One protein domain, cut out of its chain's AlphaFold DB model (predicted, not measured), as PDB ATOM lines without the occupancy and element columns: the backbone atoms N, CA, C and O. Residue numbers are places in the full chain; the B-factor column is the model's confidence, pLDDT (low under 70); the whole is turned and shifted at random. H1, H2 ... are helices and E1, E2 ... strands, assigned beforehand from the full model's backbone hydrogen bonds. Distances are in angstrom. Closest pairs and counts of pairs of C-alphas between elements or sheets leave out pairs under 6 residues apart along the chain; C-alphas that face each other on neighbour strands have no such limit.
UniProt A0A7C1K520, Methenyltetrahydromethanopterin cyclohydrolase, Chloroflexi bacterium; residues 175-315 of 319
ATOM      1  N   ALA A 175     354.878 226.468 175.840       98.06
ATOM      2  CA  ALA A 175     355.329 227.801 176.237       98.06
ATOM      3  C   ALA A 175     355.043 228.847 175.142       98.06
ATOM      4  O   ALA A 175     354.654 229.971 175.462       98.06
ATOM      5  N   GLY A 176     355.175 228.448 173.873       97.56
ATOM      6  CA  GLY A 176     354.805 229.206 172.680       97.56
ATOM      7  C   GLY A 176     353.331 229.581 172.657       97.56
ATOM      8  O   GLY A 176     353.006 230.767 172.639       97.56
ATOM      9  N   SER A 177     352.437 228.592 172.757       98.25
ATOM     10  CA  SER A 177     350.988 228.829 172.792       98.25
ATOM     11  C   SER A 177     350.594 229.802 173.905       98.25
ATOM     12  O   SER A 177     349.826 230.732 173.672       98.25
ATOM     13  N   VAL A 178     351.149 229.643 175.114       98.75
ATOM     14  CA  VAL A 178     350.858 230.546 176.241       98.75
ATOM     15  C   VAL A 178     351.361 231.964 175.974       98.75
ATOM     16  O   VAL A 178     350.608 232.918 176.175       98.75
ATOM     17  N   GLN A 179     352.618 232.127 175.537       98.00
ATOM     18  CA  GLN A 179     353.184 233.464 175.346       98.00
ATOM     19  C   GLN A 179     352.516 234.211 174.191       98.00
ATOM     20  O   GLN A 179     352.304 235.413 174.321       98.00
ATOM     21  N   LEU A 180     352.118 233.514 173.119       98.00
ATOM     22  CA  LEU A 180     351.375 234.099 172.000       98.00
ATOM     23  C   LEU A 180     349.987 234.575 172.436       98.00
ATOM     24  O   LEU A 180     349.641 235.733 172.196       98.00
ATOM     25  N   SER A 181     349.229 233.749 173.164       98.62
ATOM     26  CA  SER A 181     347.931 234.151 173.724       98.62
ATOM     27  C   SER A 181     348.055 235.337 174.687       98.62
ATOM     28  O   SER A 181     347.200 236.224 174.717       98.62
ATOM     29  N   ALA A 182     349.157 235.416 175.440       98.62
ATOM     30  CA  ALA A 182     349.427 236.527 176.349       98.62
ATOM     31  C   ALA A 182     349.724 237.866 175.642       98.62
ATOM     32  O   ALA A 182     349.815 238.899 176.309       98.62
ATOM     33  N   ARG A 183     349.833 237.889 174.306       98.31
ATOM     34  CA  ARG A 183     349.997 239.123 173.518       98.31
ATOM     35  C   ARG A 183     348.678 239.831 173.212       98.31
ATOM     36  O   ARG A 183     348.718 240.886 172.595       98.31
ATOM     37  N   VAL A 184     347.519 239.311 173.629       98.69
ATOM     38  CA  VAL A 184     346.193 239.857 173.258       98.69
ATOM     39  C   VAL A 184     346.029 241.364 173.536       98.69
ATOM     40  O   VAL A 184     345.422 242.081 172.745       98.69
ATOM     41  N   VAL A 185     346.616 241.878 174.620       98.75
ATOM     42  CA  VAL A 185     346.621 243.322 174.921       98.75
ATOM     43  C   VAL A 185     347.551 244.070 173.952       98.75
ATOM     44  O   VAL A 185     347.179 245.092 173.380       98.75
ATOM     45  N   ALA A 186     348.741 243.532 173.679       98.31
ATOM     46  CA  ALA A 186     349.665 244.121 172.714       98.31
ATOM     47  C   ALA A 186     349.136 244.114 171.274       98.31
ATOM     48  O   ALA A 186     349.400 245.064 170.543       98.31
ATOM     49  N   THR A 187     348.371 243.104 170.848       97.62
ATOM     50  CA  THR A 187     347.819 243.060 169.482       97.62
ATOM     51  C   THR A 187     346.762 244.140 169.259       97.62
ATOM     52  O   THR A 187     346.768 244.808 168.225       97.62
ATOM     53  N   GLY A 188     345.903 244.402 170.251       98.19
ATOM     54  CA  GLY A 188     344.957 245.517 170.178       98.19
ATOM     55  C   GLY A 188     345.662 246.877 170.146       98.19
ATOM     56  O   GLY A 188     345.316 247.722 169.321       98.19
ATOM     57  N   MET A 189     346.705 247.070 170.959       98.25
ATOM     58  CA  MET A 189     347.519 248.292 170.921       98.25
ATOM     59  C   MET A 189     348.312 248.451 169.621       98.25
ATOM     60  O   MET A 189     348.414 249.553 169.086       98.25
ATOM     61  N   HIS A 190     348.842 247.362 169.062       96.94
ATOM     62  CA  HIS A 190     349.499 247.393 167.760       96.94
ATOM     63  C   HIS A 190     348.541 247.906 166.682       96.94
ATOM     64  O   HIS A 190     348.900 248.774 165.884       96.94
ATOM     65  N   LYS A 191     347.295 247.426 166.697       97.38
ATOM     66  CA  LYS A 191     346.272 247.909 165.776       97.38
ATOM     67  C   LYS A 191     345.896 249.370 166.028       97.38
ATOM     68  O   LYS A 191     345.748 250.108 165.061       97.38
ATOM     69  N   MET A 192     345.834 249.825 167.283       97.88
ATOM     70  CA  MET A 192     345.675 251.255 167.602       97.88
ATOM     71  C   MET A 192     346.757 252.110 166.927       97.88
ATOM     72  O   MET A 192     346.418 253.068 166.234       97.88
ATOM     73  N   VAL A 193     348.033 251.712 167.029       96.19
ATOM     74  CA  VAL A 193     349.151 252.385 166.339       96.19
ATOM     75  C   VAL A 193     348.934 252.418 164.824       96.19
ATOM     76  O   VAL A 193     349.081 253.463 164.194       96.19
ATOM     77  N   LYS A 194     348.552 251.288 164.216       95.62
ATOM     78  CA  LYS A 194     348.302 251.208 162.766       95.62
ATOM     79  C   LYS A 194     347.135 252.079 162.302       95.62
ATOM     80  O   LYS A 194     347.149 252.546 161.168       95.62
ATOM     81  N   LEU A 195     346.151 252.311 163.168       96.38
ATOM     82  CA  LEU A 195     345.009 253.190 162.911       96.38
ATOM     83  C   LEU A 195     345.294 254.664 163.252       96.38
ATOM     84  O   LEU A 195     344.405 255.497 163.086       96.38
ATOM     85  N   GLY A 196     346.516 254.989 163.691       96.00
ATOM     86  CA  GLY A 196     346.950 256.351 164.009       96.00
ATOM     87  C   GLY A 196     346.546 256.843 165.399       96.00
ATOM     88  O   GLY A 196     346.634 258.039 165.662       96.00
ATOM     89  N   PHE A 197     346.099 255.954 166.290       97.62
ATOM     90  CA  PHE A 197     345.784 256.320 167.667       97.62
ATOM     91  C   PHE A 197     347.056 256.405 168.516       97.62
ATOM     92  O   PHE A 197     347.910 255.515 168.483       97.62
ATOM     93  N   ASP A 198     347.157 257.465 169.315       97.62
ATOM     94  CA  ASP A 198     348.269 257.670 170.238       97.62
ATOM     95  C   ASP A 198     348.165 256.719 171.437       97.62
ATOM     96  O   ASP A 198     347.421 256.957 172.390       97.62
ATOM     97  N   VAL A 199     348.939 255.633 171.406       97.25
ATOM     98  CA  VAL A 199     348.930 254.607 172.457       97.25
ATOM     99  C   VAL A 199     349.449 255.085 173.815       97.25
ATOM    100  O   VAL A 199     349.196 254.410 174.810       97.25
ATOM    101  N   ARG A 200     350.072 256.267 173.902       97.62
ATOM    102  CA  ARG A 200     350.427 256.910 175.184       97.62
ATOM    103  C   ARG A 200     349.189 257.328 175.983       97.62
ATOM    104  O   ARG A 200     349.255 257.517 177.193       97.62
ATOM    105  N   LYS A 201     348.034 257.449 175.315       98.38
ATOM    106  CA  LYS A 201     346.730 257.713 175.945       98.38
ATOM    107  C   LYS A 201     346.147 256.480 176.650       98.38
ATOM    108  O   LYS A 201     345.152 256.613 177.365       98.38
ATOM    109  N   VAL A 202     346.723 255.288 176.453       98.62
ATOM    110  CA  VAL A 202     346.282 254.043 177.099       98.62
ATOM    111  C   VAL A 202     346.933 253.923 178.473       98.62
ATOM    112  O   VAL A 202     348.126 253.663 178.584       98.62
ATOM    113  N   LEU A 203     346.129 254.095 179.522       98.69
ATOM    114  CA  LEU A 203     346.588 254.073 180.910       98.69
ATOM    115  C   LEU A 203     346.759 252.642 181.419       98.69
ATOM    116  O   LEU A 203     347.783 252.321 182.001       98.69
ATOM    117  N   HIS A 204     345.770 251.780 181.170       98.81
ATOM    118  CA  HIS A 204     345.770 250.391 181.632       98.81
ATOM    119  C   HIS A 204     345.214 249.471 180.548       98.81
ATOM    120  O   HIS A 204     344.366 249.871 179.743       98.81
ATOM    121  N   GLY A 205     345.683 248.228 180.547       98.81
ATOM    122  CA  GLY A 205     345.215 247.172 179.664       98.81
ATOM    123  C   GLY A 205     344.905 245.913 180.457       98.81
ATOM    124  O   GLY A 205     345.724 245.441 181.243       98.81
ATOM    125  N   TYR A 206     343.728 245.351 180.219       98.88
ATOM    126  CA  TYR A 206     343.346 244.026 180.680       98.88
ATOM    127  C   TYR A 206     342.889 243.196 179.487       98.88
ATOM    128  O   TYR A 206     342.216 243.710 178.594       98.88
ATOM    129  N   GLY A 207     343.206 241.909 179.450       98.81
ATOM    130  CA  GLY A 207     342.712 241.042 178.390       98.81
ATOM    131  C   GLY A 207     342.655 239.581 178.773       98.81
ATOM    132  O   GLY A 207     343.297 239.153 179.728       98.81
ATOM    133  N   THR A 208     341.888 238.811 178.012       98.88
ATOM    134  CA  THR A 208     341.857 237.355 178.095       98.88
ATOM    135  C   THR A 208     342.011 236.738 176.716       98.88
ATOM    136  O   THR A 208     341.574 237.314 175.720       98.88
ATOM    137  N   CYS A 209     342.647 235.572 176.644       98.81
ATOM    138  CA  CYS A 209     342.821 234.838 175.396       98.81
ATOM    139  C   CYS A 209     342.903 233.332 175.664       98.81
ATOM    140  O   CYS A 209     343.604 232.934 176.602       98.81
ATOM    141  N   PRO A 210     342.224 232.482 174.871       98.56
ATOM    142  CA  PRO A 210     342.407 231.038 174.961       98.56
ATOM    143  C   PRO A 210     343.829 230.651 174.554       98.56
ATOM    144  O   PRO A 210     344.480 231.365 173.790       98.56
ATOM    145  N   ILE A 211     344.316 229.536 175.090       98.62
ATOM    146  CA  ILE A 211     345.603 228.938 174.733       98.62
ATOM    147  C   ILE A 211     345.354 227.929 173.614       98.62
ATOM    148  O   ILE A 211     344.537 227.020 173.768       98.62
ATOM    149  N   ALA A 212     346.059 228.089 172.495       97.56
ATOM    150  CA  ALA A 212     345.961 227.163 171.372       97.56
ATOM    151  C   ALA A 212     346.484 225.762 171.747       97.56
ATOM    152  O   ALA A 212     347.465 225.656 172.496       97.56
ATOM    153  N   PRO A 213     345.879 224.686 171.210       96.00
ATOM    154  CA  PRO A 213     346.428 223.347 171.345       96.00
ATOM    155  C   PRO A 213     347.816 223.285 170.701       96.00
ATOM    156  O   PRO A 213     348.105 223.980 169.727       96.00
ATOM    157  N   VAL A 214     348.684 222.448 171.263       95.19
ATOM    158  CA  VAL A 214     350.042 222.269 170.748       95.19
ATOM    159  C   VAL A 214     349.999 221.281 169.591       95.19
ATOM    160  O   VAL A 214     349.541 220.152 169.751       95.19
ATOM    161  N   VAL A 215     350.505 221.708 168.440       95.44
ATOM    162  CA  VAL A 215     350.671 220.887 167.237       95.44
ATOM    163  C   VAL A 215     352.123 220.983 166.765       95.44
ATOM    164  O   VAL A 215     352.752 222.011 167.005       95.44
ATOM    165  N   PRO A 216     352.680 219.939 166.123       92.31
ATOM    166  CA  PRO A 216     354.093 219.910 165.739       92.31
ATOM    167  C   PRO A 216     354.420 220.790 164.524       92.31
ATOM    168  O   PRO A 216     355.570 221.184 164.346       92.31
ATOM    169  N   ASP A 217     353.433 221.068 163.671       93.56
ATOM    170  CA  ASP A 217     353.606 221.966 162.532       93.56
ATOM    171  C   ASP A 217     353.583 223.420 163.018       93.56
ATOM    172  O   ASP A 217     352.591 223.889 163.567       93.56
ATOM    173  N   GLU A 218     354.694 224.126 162.844       91.94
ATOM    174  CA  GLU A 218     354.900 225.489 163.346       91.94
ATOM    175  C   GLU A 218     354.020 226.539 162.664       91.94
ATOM    176  O   GLU A 218     353.594 227.493 163.315       91.94
ATOM    177  N   ASP A 219     353.739 226.384 161.367       91.62
ATOM    178  CA  ASP A 219     352.898 227.334 160.633       91.62
ATOM    179  C   ASP A 219     351.431 227.170 161.048       91.62
ATOM    180  O   ASP A 219     350.731 228.159 161.291       91.62
ATOM    181  N   LEU A 220     350.985 225.927 161.245       94.56
ATOM    182  CA  LEU A 220     349.702 225.617 161.858       94.56
ATOM    183  C   LEU A 220     349.651 226.084 163.318       94.56
ATOM    184  O   LEU A 220     348.680 226.727 163.697       94.56
ATOM    185  N   ALA A 221     350.674 225.825 164.135       95.56
ATOM    186  CA  ALA A 221     350.702 226.245 165.537       95.56
ATOM    187  C   ALA A 221     350.593 227.770 165.673       95.56
ATOM    188  O   ALA A 221     349.789 228.274 166.460       95.56
ATOM    189  N   SER A 222     351.347 228.507 164.852       94.06
ATOM    190  CA  SER A 222     351.263 229.965 164.781       94.06
ATOM    191  C   SER A 222     349.876 230.428 164.330       94.06
ATOM    192  O   SER A 222     349.288 231.326 164.938       94.06
ATOM    193  N   ALA A 223     349.290 229.783 163.319       95.19
ATOM    194  CA  ALA A 223     347.935 230.091 162.876       95.19
ATOM    195  C   ALA A 223     346.876 229.847 163.967       95.19
ATOM    196  O   ALA A 223     346.026 230.707 164.181       95.19
ATOM    197  N   LEU A 224     346.945 228.726 164.693       97.44
ATOM    198  CA  LEU A 224     346.020 228.401 165.784       97.44
ATOM    199  C   LEU A 224     346.132 229.411 166.934       97.44
ATOM    200  O   LEU A 224     345.121 229.854 167.479       97.44
ATOM    201  N   ALA A 225     347.356 229.814 167.287       96.94
ATOM    202  CA  ALA A 225     347.591 230.834 168.305       96.94
ATOM    203  C   ALA A 225     347.030 232.204 167.892       96.94
ATOM    204  O   ALA A 225     346.431 232.900 168.715       96.94
ATOM    205  N   ASN A 226     347.164 232.574 166.617       96.44
ATOM    206  CA  ASN A 226     346.518 233.769 166.084       96.44
ATOM    207  C   ASN A 226     344.989 233.639 166.141       96.44
ATOM    208  O   ASN A 226     344.338 234.528 166.681       96.44
ATOM    209  N   ASP A 227     344.408 232.522 165.698       97.88
ATOM    210  CA  ASP A 227     342.956 232.300 165.748       97.88
ATOM    211  C   ASP A 227     342.391 232.431 167.173       97.88
ATOM    212  O   ASP A 227     341.321 233.014 167.368       97.88
ATOM    213  N   CYS A 228     343.134 231.988 168.194       98.44
ATOM    214  CA  CYS A 228     342.784 232.231 169.593       98.44
ATOM    215  C   CYS A 228     342.631 233.727 169.920       98.44
ATOM    216  O   CYS A 228     341.671 234.108 170.593       98.44
ATOM    217  N   VAL A 229     343.525 234.585 169.424       98.19
ATOM    218  CA  VAL A 229     343.446 236.048 169.589       98.19
ATOM    219  C   VAL A 229     342.292 236.628 168.764       98.19
ATOM    220  O   VAL A 229     341.445 237.338 169.316       98.19
ATOM    221  N   LEU A 230     342.233 236.299 167.470       97.69
ATOM    222  CA  LEU A 230     341.280 236.845 166.497       97.69
ATOM    223  C   LEU A 230     339.831 236.528 166.846       97.69
ATOM    224  O   LEU A 230     338.956 237.368 166.641       97.69
ATOM    225  N   TYR A 231     339.570 235.323 167.348       98.38
ATOM    226  CA  TYR A 231     338.214 234.811 167.532       98.38
ATOM    227  C   TYR A 231     337.855 234.553 168.997       98.38
ATOM    228  O   TYR A 231     336.675 234.413 169.311       98.38
ATOM    229  N   GLY A 232     338.830 234.534 169.910       98.25
ATOM    230  CA  GLY A 232     338.593 234.340 171.345       98.25
ATOM    231  C   GLY A 232     339.119 235.450 172.249       98.25
ATOM    232  O   GLY A 232     338.664 235.567 173.389       98.25
ATOM    233  N   GLY A 233     340.049 236.272 171.757       98.62
ATOM    234  CA  GLY A 233     340.704 237.318 172.527       98.62
ATOM    235  C   GLY A 233     339.759 238.463 172.874       98.62
ATOM    236  O   GLY A 233     339.065 238.993 172.003       98.62
ATOM    237  N   ARG A 234     339.739 238.879 174.138       98.81
ATOM    238  CA  ARG A 234     338.950 240.023 174.614       98.81
ATOM    239  C   ARG A 234     339.864 240.985 175.335       98.81
ATOM    240  O   ARG A 234     340.712 240.554 176.112       98.81
ATOM    241  N   VAL A 235     339.674 242.276 175.114       98.88
ATOM    242  CA  VAL A 235     340.468 243.309 175.782       98.88
ATOM    243  C   VAL A 235     339.599 244.426 176.332       98.88
ATOM    244  O   VAL A 235     338.558 244.781 175.774       98.88
ATOM    245  N   HIS A 236     340.059 244.990 177.437       98.88
ATOM    246  CA  HIS A 236     339.547 246.195 178.049       98.88
ATOM    247  C   HIS A 236     340.705 247.170 178.248       98.88
ATOM    248  O   HIS A 236     341.693 246.839 178.901       98.88
ATOM    249  N   TYR A 237     340.570 248.369 177.697       98.94
ATOM    250  CA  TYR A 237     341.525 249.449 177.889       98.94
ATOM    251  C   TYR A 237     340.895 250.558 178.709       98.94
ATOM    252  O   TYR A 237     339.766 250.972 178.442       98.94
ATOM    253  N   THR A 238     341.656 251.082 179.656       98.88
ATOM    254  CA  THR A 238     341.347 252.345 180.319       98.88
ATOM    255  C   THR A 238     342.198 253.421 179.665       98.88
ATOM    256  O   THR A 238     343.423 253.301 179.623       98.88
ATOM    257  N   VAL A 239     341.566 254.456 179.122       98.81
ATOM    258  CA  VAL A 239     342.231 255.476 178.298       98.81
ATOM    259  C   VAL A 239     341.881 256.879 178.764       98.81
ATOM    260  O   VAL A 239     340.830 257.101 179.364       98.81
ATOM    261  N   ARG A 240     342.745 257.838 178.436       98.56
ATOM    262  CA  ARG A 240     342.484 259.274 178.559       98.56
ATOM    263  C   ARG A 240     342.574 259.914 177.177       98.56
ATOM    264  O   ARG A 240     343.669 260.188 176.697       98.56
ATOM    265  N   ALA A 241     341.427 260.124 176.542       97.88
ATOM    266  CA  ALA A 241     341.329 260.651 175.179       97.88
ATOM    267  C   ALA A 241     340.047 261.477 174.995       97.88
ATOM    268  O   ALA A 241     339.220 261.550 175.910       97.88
ATOM    269  N   ASP A 242     339.871 262.067 173.815       98.12
ATOM    270  CA  ASP A 242     338.598 262.666 173.417       98.12
ATOM    271  C   ASP A 242     337.632 261.575 172.944       98.12
ATOM    272  O   ASP A 242     338.014 260.668 172.205       98.12
ATOM    273  N   ASP A 243     336.357 261.663 173.331       98.56
ATOM    274  CA  ASP A 243     335.355 260.659 172.946       98.56
ATOM    275  C   ASP A 243     335.219 260.512 171.427       98.56
ATOM    276  O   ASP A 243     335.076 259.396 170.939       98.56
ATOM    277  N   ALA A 244     335.314 261.612 170.675       98.19
ATOM    278  CA  ALA A 244     335.225 261.588 169.217       98.19
ATOM    279  C   ALA A 244     336.349 260.755 168.572       98.19
ATOM    280  O   ALA A 244     336.115 260.058 167.583       98.19
ATOM    281  N   GLU A 245     337.560 260.774 169.146       97.62
ATOM    282  CA  GLU A 245     338.659 259.908 168.697       97.62
ATOM    283  C   GLU A 245     338.319 258.430 168.934       97.62
ATOM    284  O   GLU A 245     338.596 257.584 168.085       97.62
ATOM    285  N   LEU A 246     337.699 258.116 170.076       98.44
ATOM    286  CA  LEU A 246     337.330 256.750 170.451       98.44
ATOM    287  C   LEU A 246     336.155 256.219 169.625       98.44
ATOM    288  O   LEU A 246     336.175 255.059 169.221       98.44
ATOM    289  N   GLU A 247     335.169 257.062 169.321       98.19
ATOM    290  CA  GLU A 247     334.044 256.739 168.435       98.19
ATOM    291  C   GLU A 247     334.525 256.420 167.013       98.19
ATOM    292  O   GLU A 247     334.092 255.433 166.421       98.19
ATOM    293  N   ALA A 248     335.490 257.184 166.492       97.50
ATOM    294  CA  ALA A 248     336.097 256.931 165.183       97.50
ATOM    295  C   ALA A 248     336.995 255.675 165.145       97.50
ATOM    296  O   ALA A 248     337.324 255.167 164.066       97.50
ATOM    297  N   LEU A 249     337.422 255.187 166.313       97.88
ATOM    298  CA  LEU A 249     338.357 254.075 166.462       97.88
ATOM    299  C   LEU A 249     337.658 252.739 166.748       97.88
ATOM    300  O   LEU A 249     338.059 251.716 166.191       97.88
ATOM    301  N   ILE A 250     336.645 252.729 167.621       98.25
ATOM    302  CA  ILE A 250     336.161 251.512 168.290       98.25
ATOM    303  C   ILE A 250     335.689 250.427 167.317       98.25
ATOM    304  O   ILE A 250     336.113 249.285 167.458       98.25
ATOM    305  N   GLU A 251     334.911 250.769 166.288       98.12
ATOM    306  CA  GLU A 251     334.389 249.794 165.312       98.12
ATOM    307  C   GLU A 251     335.475 249.209 164.402       98.12
ATOM    308  O   GLU A 251     335.300 248.151 163.805       98.12
ATOM    309  N   ARG A 252     336.627 249.878 164.308       98.00
ATOM    310  CA  ARG A 252     337.748 249.451 163.463       98.00
ATOM    311  C   ARG A 252     338.719 248.546 164.205       98.00
ATOM    312  O   ARG A 252     339.522 247.890 163.550       98.00
ATOM    313  N   LEU A 253     338.695 248.525 165.541       97.81
ATOM    314  CA  LEU A 253     339.676 247.803 166.356       97.81
ATOM    315  C   LEU A 253     339.506 246.279 166.368       97.81
ATOM    316  O   LEU A 253     340.525 245.604 166.248       97.81
ATOM    317  N   PRO A 254     338.304 245.700 166.508       98.44
ATOM    318  CA  PRO A 254     338.169 244.252 166.552       98.44
ATOM    319  C   PRO A 254     338.568 243.584 165.237       98.44
ATOM    320  O   PRO A 254     338.582 244.214 164.174       98.44
ATOM    321  N   SER A 255     338.849 242.285 165.296       97.69
ATOM    322  CA  SER A 255     339.156 241.473 164.109       97.69
ATOM    323  C   SER A 255     338.022 241.490 163.080       97.69
ATOM    324  O   SER A 255     338.298 241.473 161.885       97.69
ATOM    325  N   THR A 256     336.765 241.653 163.518       97.56
ATOM    326  CA  THR A 256     335.566 241.746 162.659       97.56
ATOM    327  C   THR A 256     335.594 242.888 161.641       97.56
ATOM    328  O   THR A 256     334.780 242.890 160.724       97.56
ATOM    329  N   ALA A 257     336.481 243.874 161.807       97.06
ATOM    330  CA  ALA A 257     336.625 244.998 160.883       97.06
ATOM    331  C   ALA A 257     337.489 244.679 159.648       97.06
ATOM    332  O   ALA A 257     337.538 245.483 158.719       97.06
ATOM    333  N   SER A 258     338.205 243.551 159.648       96.00
ATOM    334  CA  SER A 258     339.047 243.135 158.525       96.00
ATOM    335  C   SER A 258     338.226 242.436 157.430       96.00
ATOM    336  O   SER A 258     337.346 241.638 157.762       96.00
ATOM    337  N   PRO A 259     338.522 242.654 156.133       93.19
ATOM    338  CA  PRO A 259     337.902 241.899 155.044       93.19
ATOM    339  C   PRO A 259     338.247 240.401 155.059       93.19
ATOM    340  O   PRO A 259     337.497 239.610 154.492       93.19
ATOM    341  N   ASP A 260     339.339 240.006 155.722       94.00
ATOM    342  CA  ASP A 260     339.765 238.604 155.845       94.00
ATOM    343  C   ASP A 260     339.103 237.876 157.036       94.00
ATOM    344  O   ASP A 260     339.310 236.676 157.245       94.00
ATOM    345  N   TYR A 261     338.292 238.582 157.835       96.69
ATOM    346  CA  TYR A 261     337.650 238.027 159.023       96.69
ATOM    347  C   TYR A 261     336.706 236.856 158.712       96.69
ATOM    348  O   TYR A 261     335.938 236.869 157.752       96.69
ATOM    349  N   GLY A 262     336.702 235.865 159.607       95.56
ATOM    350  CA  GLY A 262     335.811 234.704 159.558       95.56
ATOM    351  C   GLY A 262     336.444 233.473 158.911       95.56
ATOM    352  O   GLY A 262     335.861 232.394 158.969       95.56
ATOM    353  N   THR A 263     337.646 233.616 158.352       95.12
ATOM    354  CA  THR A 263     338.441 232.510 157.808       95.12
ATOM    355  C   THR A 263     339.556 232.136 158.798       95.12
ATOM    356  O   THR A 263     340.269 233.035 159.251       95.12
ATOM    357  N   PRO A 264     339.754 230.850 159.149       95.31
ATOM    358  CA  PRO A 264     340.876 230.431 159.993       95.31
ATOM    359  C   PRO A 264     342.231 230.883 159.430       95.31
ATOM    360  O   PRO A 264     342.480 230.747 158.227       95.31
ATOM    361  N   CYS A 265     343.136 231.355 160.289       93.88
ATOM    362  CA  CYS A 265     344.441 231.888 159.890       93.88
ATOM    363  C   CYS A 265     345.245 230.913 159.025       93.88
ATOM    364  O   CYS A 265     345.929 231.344 158.102       93.88
ATOM    365  N   TYR A 266     345.142 229.602 159.263       92.94
ATOM    366  CA  TYR A 266     345.882 228.614 158.473       92.94
ATOM    367  C   TYR A 266     345.350 228.498 157.037       92.94
ATOM    368  O   TYR A 266     346.091 228.213 156.099       92.94
ATOM    369  N   GLU A 267     344.054 228.736 156.825       92.81
ATOM    370  CA  GLU A 267     343.486 228.801 155.477       92.81
ATOM    371  C   GLU A 267     343.916 230.069 154.745       92.81
ATOM    372  O   GLU A 267     344.251 229.996 153.562       92.81
ATOM    373  N   LEU A 268     343.964 231.201 155.451       91.69
ATOM    374  CA  LEU A 268     344.508 232.446 154.913       91.69
ATOM    375  C   LEU A 268     345.987 232.272 154.550       91.69
ATOM    376  O   LEU A 268     346.373 232.559 153.421       91.69
ATOM    377  N   PHE A 269     346.790 231.694 155.442       88.88
ATOM    378  CA  PHE A 269     348.193 231.381 155.177       88.88
ATOM    379  C   PHE A 269     348.359 230.508 153.926       88.88
ATOM    380  O   PHE A 269     349.146 230.843 153.047       88.88
ATOM    381  N   ARG A 270     347.560 229.442 153.767       89.56
ATOM    382  CA  ARG A 270     347.593 228.603 152.552       89.56
ATOM    383  C   ARG A 270     347.161 229.343 151.282       89.56
ATOM    384  O   ARG A 270     347.628 228.993 150.203       89.56
ATOM    385  N   ARG A 271     346.263 230.327 151.389       88.62
ATOM    386  CA  ARG A 271     345.791 231.133 150.252       88.62
ATOM    387  C   ARG A 271     346.834 232.154 149.799       88.62
ATOM    388  O   ARG A 271     347.012 232.327 148.598       88.62
ATOM    389  N   TYR A 272     347.479 232.830 150.745       84.69
ATOM    390  CA  TYR A 272     348.399 233.936 150.473       84.69
ATOM    391  C   TYR A 272     349.876 233.517 150.416       84.69
ATOM    392  O   TYR A 272     350.692 234.243 149.860       84.69
ATOM    393  N   GLY A 273     350.230 232.349 150.957       77.31
ATOM    394  CA  GLY A 273     351.591 231.805 150.982       77.31
ATOM    395  C   GLY A 273     352.468 232.334 152.123       77.31
ATOM    396  O   GLY A 273     353.407 231.651 152.526       77.31
ATOM    397  N   ASP A 274     352.154 233.508 152.678       75.94
ATOM    398  CA  ASP A 274     352.788 234.052 153.877       75.94
ATOM    399  C   ASP A 274     351.809 234.880 154.734       75.94
ATOM    400  O   ASP A 274     350.749 235.310 154.276       75.94
ATOM    401  N   PHE A 275     352.165 235.105 156.005       75.38
ATOM    402  CA  PHE A 275     351.374 235.937 156.923       75.38
ATOM    403  C   PHE A 275     351.486 237.444 156.641       75.38
ATOM    404  O   PHE A 275     350.661 238.211 157.131       75.38
ATOM    405  N   TYR A 276     352.491 237.888 155.878       74.88
ATOM    406  CA  TYR A 276     352.721 239.310 155.586       74.88
ATOM    407  C   TYR A 276     351.774 239.853 154.509       74.88
ATOM    408  O   TYR A 276     351.585 241.064 154.413       74.88
ATOM    409  N   SER A 277     351.196 238.955 153.715       81.31
ATOM    410  CA  SER A 277     350.260 239.244 152.631       81.31
ATOM    411  C   SER A 277     348.794 239.257 153.081       81.31
ATOM    412  O   SER A 277     347.929 239.681 152.317       81.31
ATOM    413  N   ILE A 278     348.514 238.808 154.308       85.25
ATOM    414  CA  ILE A 278     347.203 238.925 154.966       85.25
ATOM    415  C   ILE A 278     347.007 240.378 155.415       85.25
ATOM    416  O   ILE A 278     347.990 241.058 155.721       85.25
ATOM    417  N   ASP A 279     345.758 240.861 155.488       85.31
ATOM    418  CA  ASP A 279     345.474 242.187 156.045       85.31
ATOM    419  C   ASP A 279     346.191 242.376 157.403       85.31
ATOM    420  O   ASP A 279     345.863 241.701 158.387       85.31
ATOM    421  N   PRO A 280     347.153 243.315 157.513       83.69
ATOM    422  CA  PRO A 280     347.915 243.512 158.743       83.69
ATOM    423  C   PRO A 280     347.041 243.992 159.911       83.69
ATOM    424  O   PRO A 280     347.483 243.955 161.061       83.69
ATOM    425  N   LEU A 281     345.816 244.456 159.642       90.44
ATOM    426  CA  LEU A 281     344.839 244.856 160.652       90.44
ATOM    427  C   LEU A 281     343.978 243.689 161.163       90.44
ATOM    428  O   LEU A 281     343.182 243.896 162.085       90.44
ATOM    429  N   LEU A 282     344.122 242.480 160.613       93.25
ATOM    430  CA  LEU A 282     343.391 241.298 161.066       93.25
ATOM    431  C   LEU A 282     343.874 240.820 162.445       93.25
ATOM    432  O   LEU A 282     343.057 240.433 163.280       93.25
ATOM    433  N   PHE A 283     345.185 240.885 162.705       91.12
ATOM    434  CA  PHE A 283     345.839 240.327 163.897       91.12
ATOM    435  C   PHE A 283     345.579 241.143 165.172       91.12
ATOM    436  O   PHE A 283     346.450 241.835 165.697       91.12
ATOM    437  N   CYS A 284     344.347 241.077 165.666       93.56
ATOM    438  CA  CYS A 284     343.849 241.847 166.799       93.56
ATOM    439  C   CYS A 284     342.717 241.100 167.532       93.56
ATOM    440  O   CYS A 284     342.220 240.095 167.025       93.56
ATOM    441  N   PRO A 285     342.313 241.547 168.733       98.06
ATOM    442  CA  PRO A 285     341.327 240.839 169.546       98.06
ATOM    443  C   PRO A 285     339.937 240.766 168.902       98.06
ATOM    444  O   PRO A 285     339.498 241.693 168.219       98.06
ATOM    445  N   SER A 286     339.203 239.697 169.210       98.19
ATOM    446  CA  SER A 286     337.809 239.501 168.783       98.19
ATOM    447  C   SER A 286     336.839 240.547 169.342       98.19
ATOM    448  O   SER A 286     335.878 240.933 168.678       98.19
ATOM    449  N   GLN A 287     337.085 241.025 170.566       98.75
ATOM    450  CA  GLN A 287     336.239 241.996 171.252       98.75
ATOM    451  C   GLN A 287     337.086 243.036 171.976       98.75
ATOM    452  O   GLN A 287     338.046 242.704 172.674       98.75
ATOM    453  N   VAL A 288     336.680 244.298 171.850       98.88
ATOM    454  CA  VAL A 288     337.381 245.439 172.434       98.88
ATOM    455  C   VAL A 288     336.406 246.290 173.233       98.88
ATOM    456  O   VAL A 288     335.320 246.627 172.766       98.88
ATOM    457  N   SER A 289     336.811 246.657 174.445       98.81
ATOM    458  CA  SER A 289     336.143 247.644 175.285       98.81
ATOM    459  C   SER A 289     337.130 248.749 175.645       98.81
ATOM    460  O   SER A 289     338.256 248.463 176.035       98.81
ATOM    461  N   ILE A 290     336.702 250.005 175.563       98.88
ATOM    462  CA  ILE A 290     337.511 251.166 175.937       98.88
ATOM    463  C   ILE A 290     336.721 252.009 176.928       98.88
ATOM    464  O   ILE A 290     335.668 252.533 176.577       98.88
ATOM    465  N   ASN A 291     337.216 252.135 178.155       98.81
ATOM    466  CA  ASN A 291     336.698 253.066 179.147       98.81
ATOM    467  C   ASN A 291     337.504 254.370 179.109       98.81
ATOM    468  O   ASN A 291     338.719 254.348 179.310       98.81
ATOM    469  N   ASN A 292     336.834 255.494 178.858       98.75
ATOM    470  CA  ASN A 292     337.459 256.811 178.872       98.75
ATOM    471  C   ASN A 292     337.338 257.442 180.261       98.75
ATOM    472  O   ASN A 292     336.235 257.761 180.703       98.75
ATOM    473  N   VAL A 293     338.465 257.680 180.932       98.69
ATOM    474  CA  VAL A 293     338.464 258.298 182.268       98.69
ATOM    475  C   VAL A 293     338.080 259.777 182.239       98.69
ATOM    476  O   VAL A 293     337.700 260.316 183.273       98.69
ATOM    477  N   THR A 294     338.170 260.438 181.079       97.94
ATOM    478  CA  THR A 294     337.808 261.856 180.934       97.94
ATOM    479  C   THR A 294     336.291 262.054 180.964       97.94
ATOM    480  O   THR A 294     335.805 262.940 181.659       97.94
ATOM    481  N   SER A 295     335.539 261.232 180.223       98.25
ATOM    482  CA  SER A 295     334.078 261.350 180.079       98.25
ATOM    483  C   SER A 295     333.282 260.348 180.923       98.25
ATOM    484  O   SER A 295     332.078 260.509 181.100       98.25
ATOM    485  N   GLY A 296     333.924 259.280 181.407       98.38
ATOM    486  CA  GLY A 296     333.278 258.148 182.078       98.38
ATOM    487  C   GLY A 296     332.581 257.164 181.128       98.38
ATOM    488  O   GLY A 296     332.074 256.132 181.575       98.38
ATOM    489  N   ARG A 297     332.553 257.436 179.817       98.62
ATOM    490  CA  ARG A 297     331.894 256.571 178.828       98.62
ATOM    491  C   ARG A 297     332.716 255.322 178.541       98.62
ATOM    492  O   ARG A 297     333.940 255.296 178.668       98.62
ATOM    493  N   THR A 298     332.017 254.265 178.134       98.69
ATOM    494  CA  THR A 298     332.639 253.017 177.687       98.69
ATOM    495  C   THR A 298     332.157 252.665 176.289       98.69
ATOM    496  O   THR A 298     330.959 252.508 176.068       98.69
ATOM    497  N   PHE A 299     333.101 252.499 175.371       98.75
ATOM    498  CA  PHE A 299     332.884 252.108 173.981       98.75
ATOM    499  C   PHE A 299     333.177 250.619 173.833       98.75
ATOM    500  O   PHE A 299     334.115 250.113 174.454       98.75
ATOM    501  N   ARG A 300     332.374 249.892 173.054       98.69
ATOM    502  CA  ARG A 300     332.527 248.443 172.866       98.69
ATOM    503  C   ARG A 300     332.234 248.068 171.425       98.69
ATOM    504  O   ARG A 300     331.226 248.516 170.897       98.69
ATOM    505  N   ALA A 301     333.065 247.209 170.851       98.69
ATOM    506  CA  ALA A 301     332.833 246.626 169.536       98.69
ATOM    507  C   ALA A 301     333.392 245.202 169.455       98.69
ATOM    508  O   ALA A 301     334.236 244.783 170.258       98.69
ATOM    509  N   GLY A 302     332.924 244.471 168.445       98.31
ATOM    510  CA  GLY A 302     333.336 243.099 168.185       98.31
ATOM    511  C   GLY A 302     332.718 242.083 169.142       98.31
ATOM    512  O   GLY A 302     331.967 242.401 170.071       98.31
ATOM    513  N   ARG A 303     333.019 240.817 168.879       97.75
ATOM    514  CA  ARG A 303     332.539 239.669 169.642       97.75
ATOM    515  C   ARG A 303     333.460 238.469 169.412       97.75
ATOM    516  O   ARG A 303     333.990 238.334 168.310       97.75
ATOM    517  N   PRO A 304     333.586 237.566 170.393       97.81
ATOM    518  CA  PRO A 304     334.140 236.243 170.149       97.81
ATOM    519  C   PRO A 304     333.354 235.498 169.068       97.81
ATOM    520  O   PRO A 304     332.152 235.714 168.901       97.81
ATOM    521  N   ASN A 305     334.031 234.585 168.380       97.81
ATOM    522  CA  ASN A 305     333.457 233.718 167.359       97.81
ATOM    523  C   ASN A 305     333.751 232.243 167.690       97.81
ATOM    524  O   ASN A 305     334.739 231.683 167.202       97.81
ATOM    525  N   PRO A 306     332.918 231.619 168.543       96.38
ATOM    526  CA  PRO A 306     333.085 230.227 168.947       96.38
ATOM    527  C   PRO A 306     333.089 229.253 167.770       96.38
ATOM    528  O   PRO A 306     333.826 228.275 167.808       96.38
ATOM    529  N   ASP A 307     332.321 229.521 166.713       95.75
ATOM    530  CA  ASP A 307     332.204 228.609 165.573       95.75
ATOM    531  C   ASP A 307     333.512 228.515 164.788       95.75
ATOM    532  O   ASP A 307     333.981 227.415 164.489       95.75
ATOM    533  N   VAL A 308     334.160 229.656 164.528       96.31
ATOM    534  CA  VAL A 308     335.477 229.668 163.873       96.31
ATOM    535  C   VAL A 308     336.551 229.088 164.793       96.31
ATOM    536  O   VAL A 308     337.390 228.323 164.321       96.31
ATOM    537  N   LEU A 309     336.502 229.362 166.105       95.75
ATOM    538  CA  LEU A 309     337.406 228.720 167.067       95.75
ATOM    539  C   LEU A 309     337.257 227.195 167.049       95.75
ATOM    540  O   LEU A 309     338.257 226.497 166.930       95.75
ATOM    541  N   ARG A 310     336.034 226.656 167.121       94.38
ATOM    542  CA  ARG A 310     335.793 225.203 167.066       94.38
ATOM    543  C   ARG A 310     336.299 224.611 165.755       94.38
ATOM    544  O   ARG A 310     336.990 223.597 165.771       94.38
ATOM    545  N   ALA A 311     335.999 225.262 164.631       93.56
ATOM    546  CA  ALA A 311     336.436 224.812 163.314       93.56
ATOM    547  C   ALA A 311     337.964 224.845 163.148       93.56
ATOM    548  O   ALA A 311     338.523 223.956 162.506       93.56
ATOM    549  N   SER A 312     338.635 225.851 163.715       94.56
ATOM    550  CA  SER A 312     340.091 225.997 163.662       94.56
ATOM    551  C   SER A 312     340.790 225.009 164.599       94.56
ATOM    552  O   SER A 312     341.581 224.175 164.158       94.56
ATOM    553  N   LEU A 313     340.435 225.031 165.887       92.75
ATOM    554  CA  LEU A 313     341.104 224.248 166.928       92.75
ATOM    555  C   LEU A 313     340.756 222.752 166.864       92.75
ATOM    556  O   LEU A 313     341.565 221.914 167.259       92.75
ATOM    557  N   GLY A 314     339.584 222.395 166.329       79.94
ATOM    558  CA  GLY A 314     339.153 221.005 166.142       79.94
ATOM    559  C   GLY A 314     339.939 220.236 165.074       79.94
ATOM    560  O   GLY A 314     339.889 219.009 165.050       79.94
ATOM    561  N   ARG A 315     340.708 220.921 164.216       63.62
ATOM    562  CA  ARG A 315     341.552 220.289 163.181       63.62
ATOM    563  C   ARG A 315     342.873 219.717 163.712       63.62
ATOM    564  O   ARG A 315     343.620 219.133 162.937       63.62
TER     565      ARG A 315
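What this domain is: This is residues 175 to 315 of the 319 residues of the protein "Methenyltetrahydromethanopterin cyclohydrolase" of Chloroflexi bacterium (UniProt A0A7C1K520). A twisted four-stranded sheet makes a wall at one end of an elongated body, with H2 and H4 over one face; at the other end H3 is the core of a helical cluster, with H1, H5 and H6 packed round it. Two long stretches, residues 251 to 264 and 273 to 286, lead from H4 out to H5 and back to E3. The 141 printed residues hold six named helices and four named strands, in the order H1 H2 E1 H3 E2 H4 H5 E3 E4 H6; the class is mixed, helices and strands. The mixed sheet runs E1 E2 E3 E4, and the whole is compact, with a radius of gyration of the C-alphas of 14.9 A and spans of 47 by 27 by 25 A.

How they stand to each other: Begin with E1, residues 202 to 210, an edge strand antiparallel to E2, residues 234 to 239; look for N 206 and O 236, 2.8 A apart. E2 is parallel to E3, residues 287 to 292, with N 237 and O 289 at 2.9 A. E3 forms a hairpin with the other edge strand, E4, residues 298 to 302, where N 290 and O 299 are 2.8 A apart. H2, residues 184 to 194, is on the sheet at a height of 9.5 A, over E2 and only just over E1, where 3 of its C-alphas fall; its closest C-alphas to E1 are those of Val 185 and Gly 207, 5.7 A. On the same face H4, residues 243 to 250, runs along the strands, at 8 degrees to E4 on the local plane; C-alphas 250 and 301 are their closest, 6.0 A. H3, residues 218 to 232, is on that face too, but over none of the strands. H3 is the hub: it touches H6, residues 306 to 315, at a shallow tilt of 16 degrees, opposite ways, closest at C-alphas 231 and 309, 6.2 A. It touches H5, residues 265 to 272, at a steep tilt of 62 degrees, closest at C-alphas 223 and 265, 4.9 A. It also touches H1, residues 175 to 181, closest at C-alphas 177 and 225, 6.0 A. E2, H4, H5 and E3 form a strand-helix-strand unit, two parallel strands joined through helices, with a right-handed crossover. Every O i to N i+4 pair is within hydrogen-bond range in H1 to H5, and 5 of 6 in H6.

Where its parts are: Find C-alpha 175 at (355.329, 227.801, 176.237), where H1 begins. E1 runs 23.4 A from C-alpha 202 at (346.282, 254.043, 177.099), and H3 runs 20.2 A. H6 ends at C-alpha 315, (341.552, 220.289, 163.181).

The domain as a whole: The C-alphas farthest apart, of Pro 216 and Ser 295, are 48.2 A from each other. The printed part has no cut; the links H4 to H5 and H5 to E3 are long. Residue 315 alone has a pLDDT under 70.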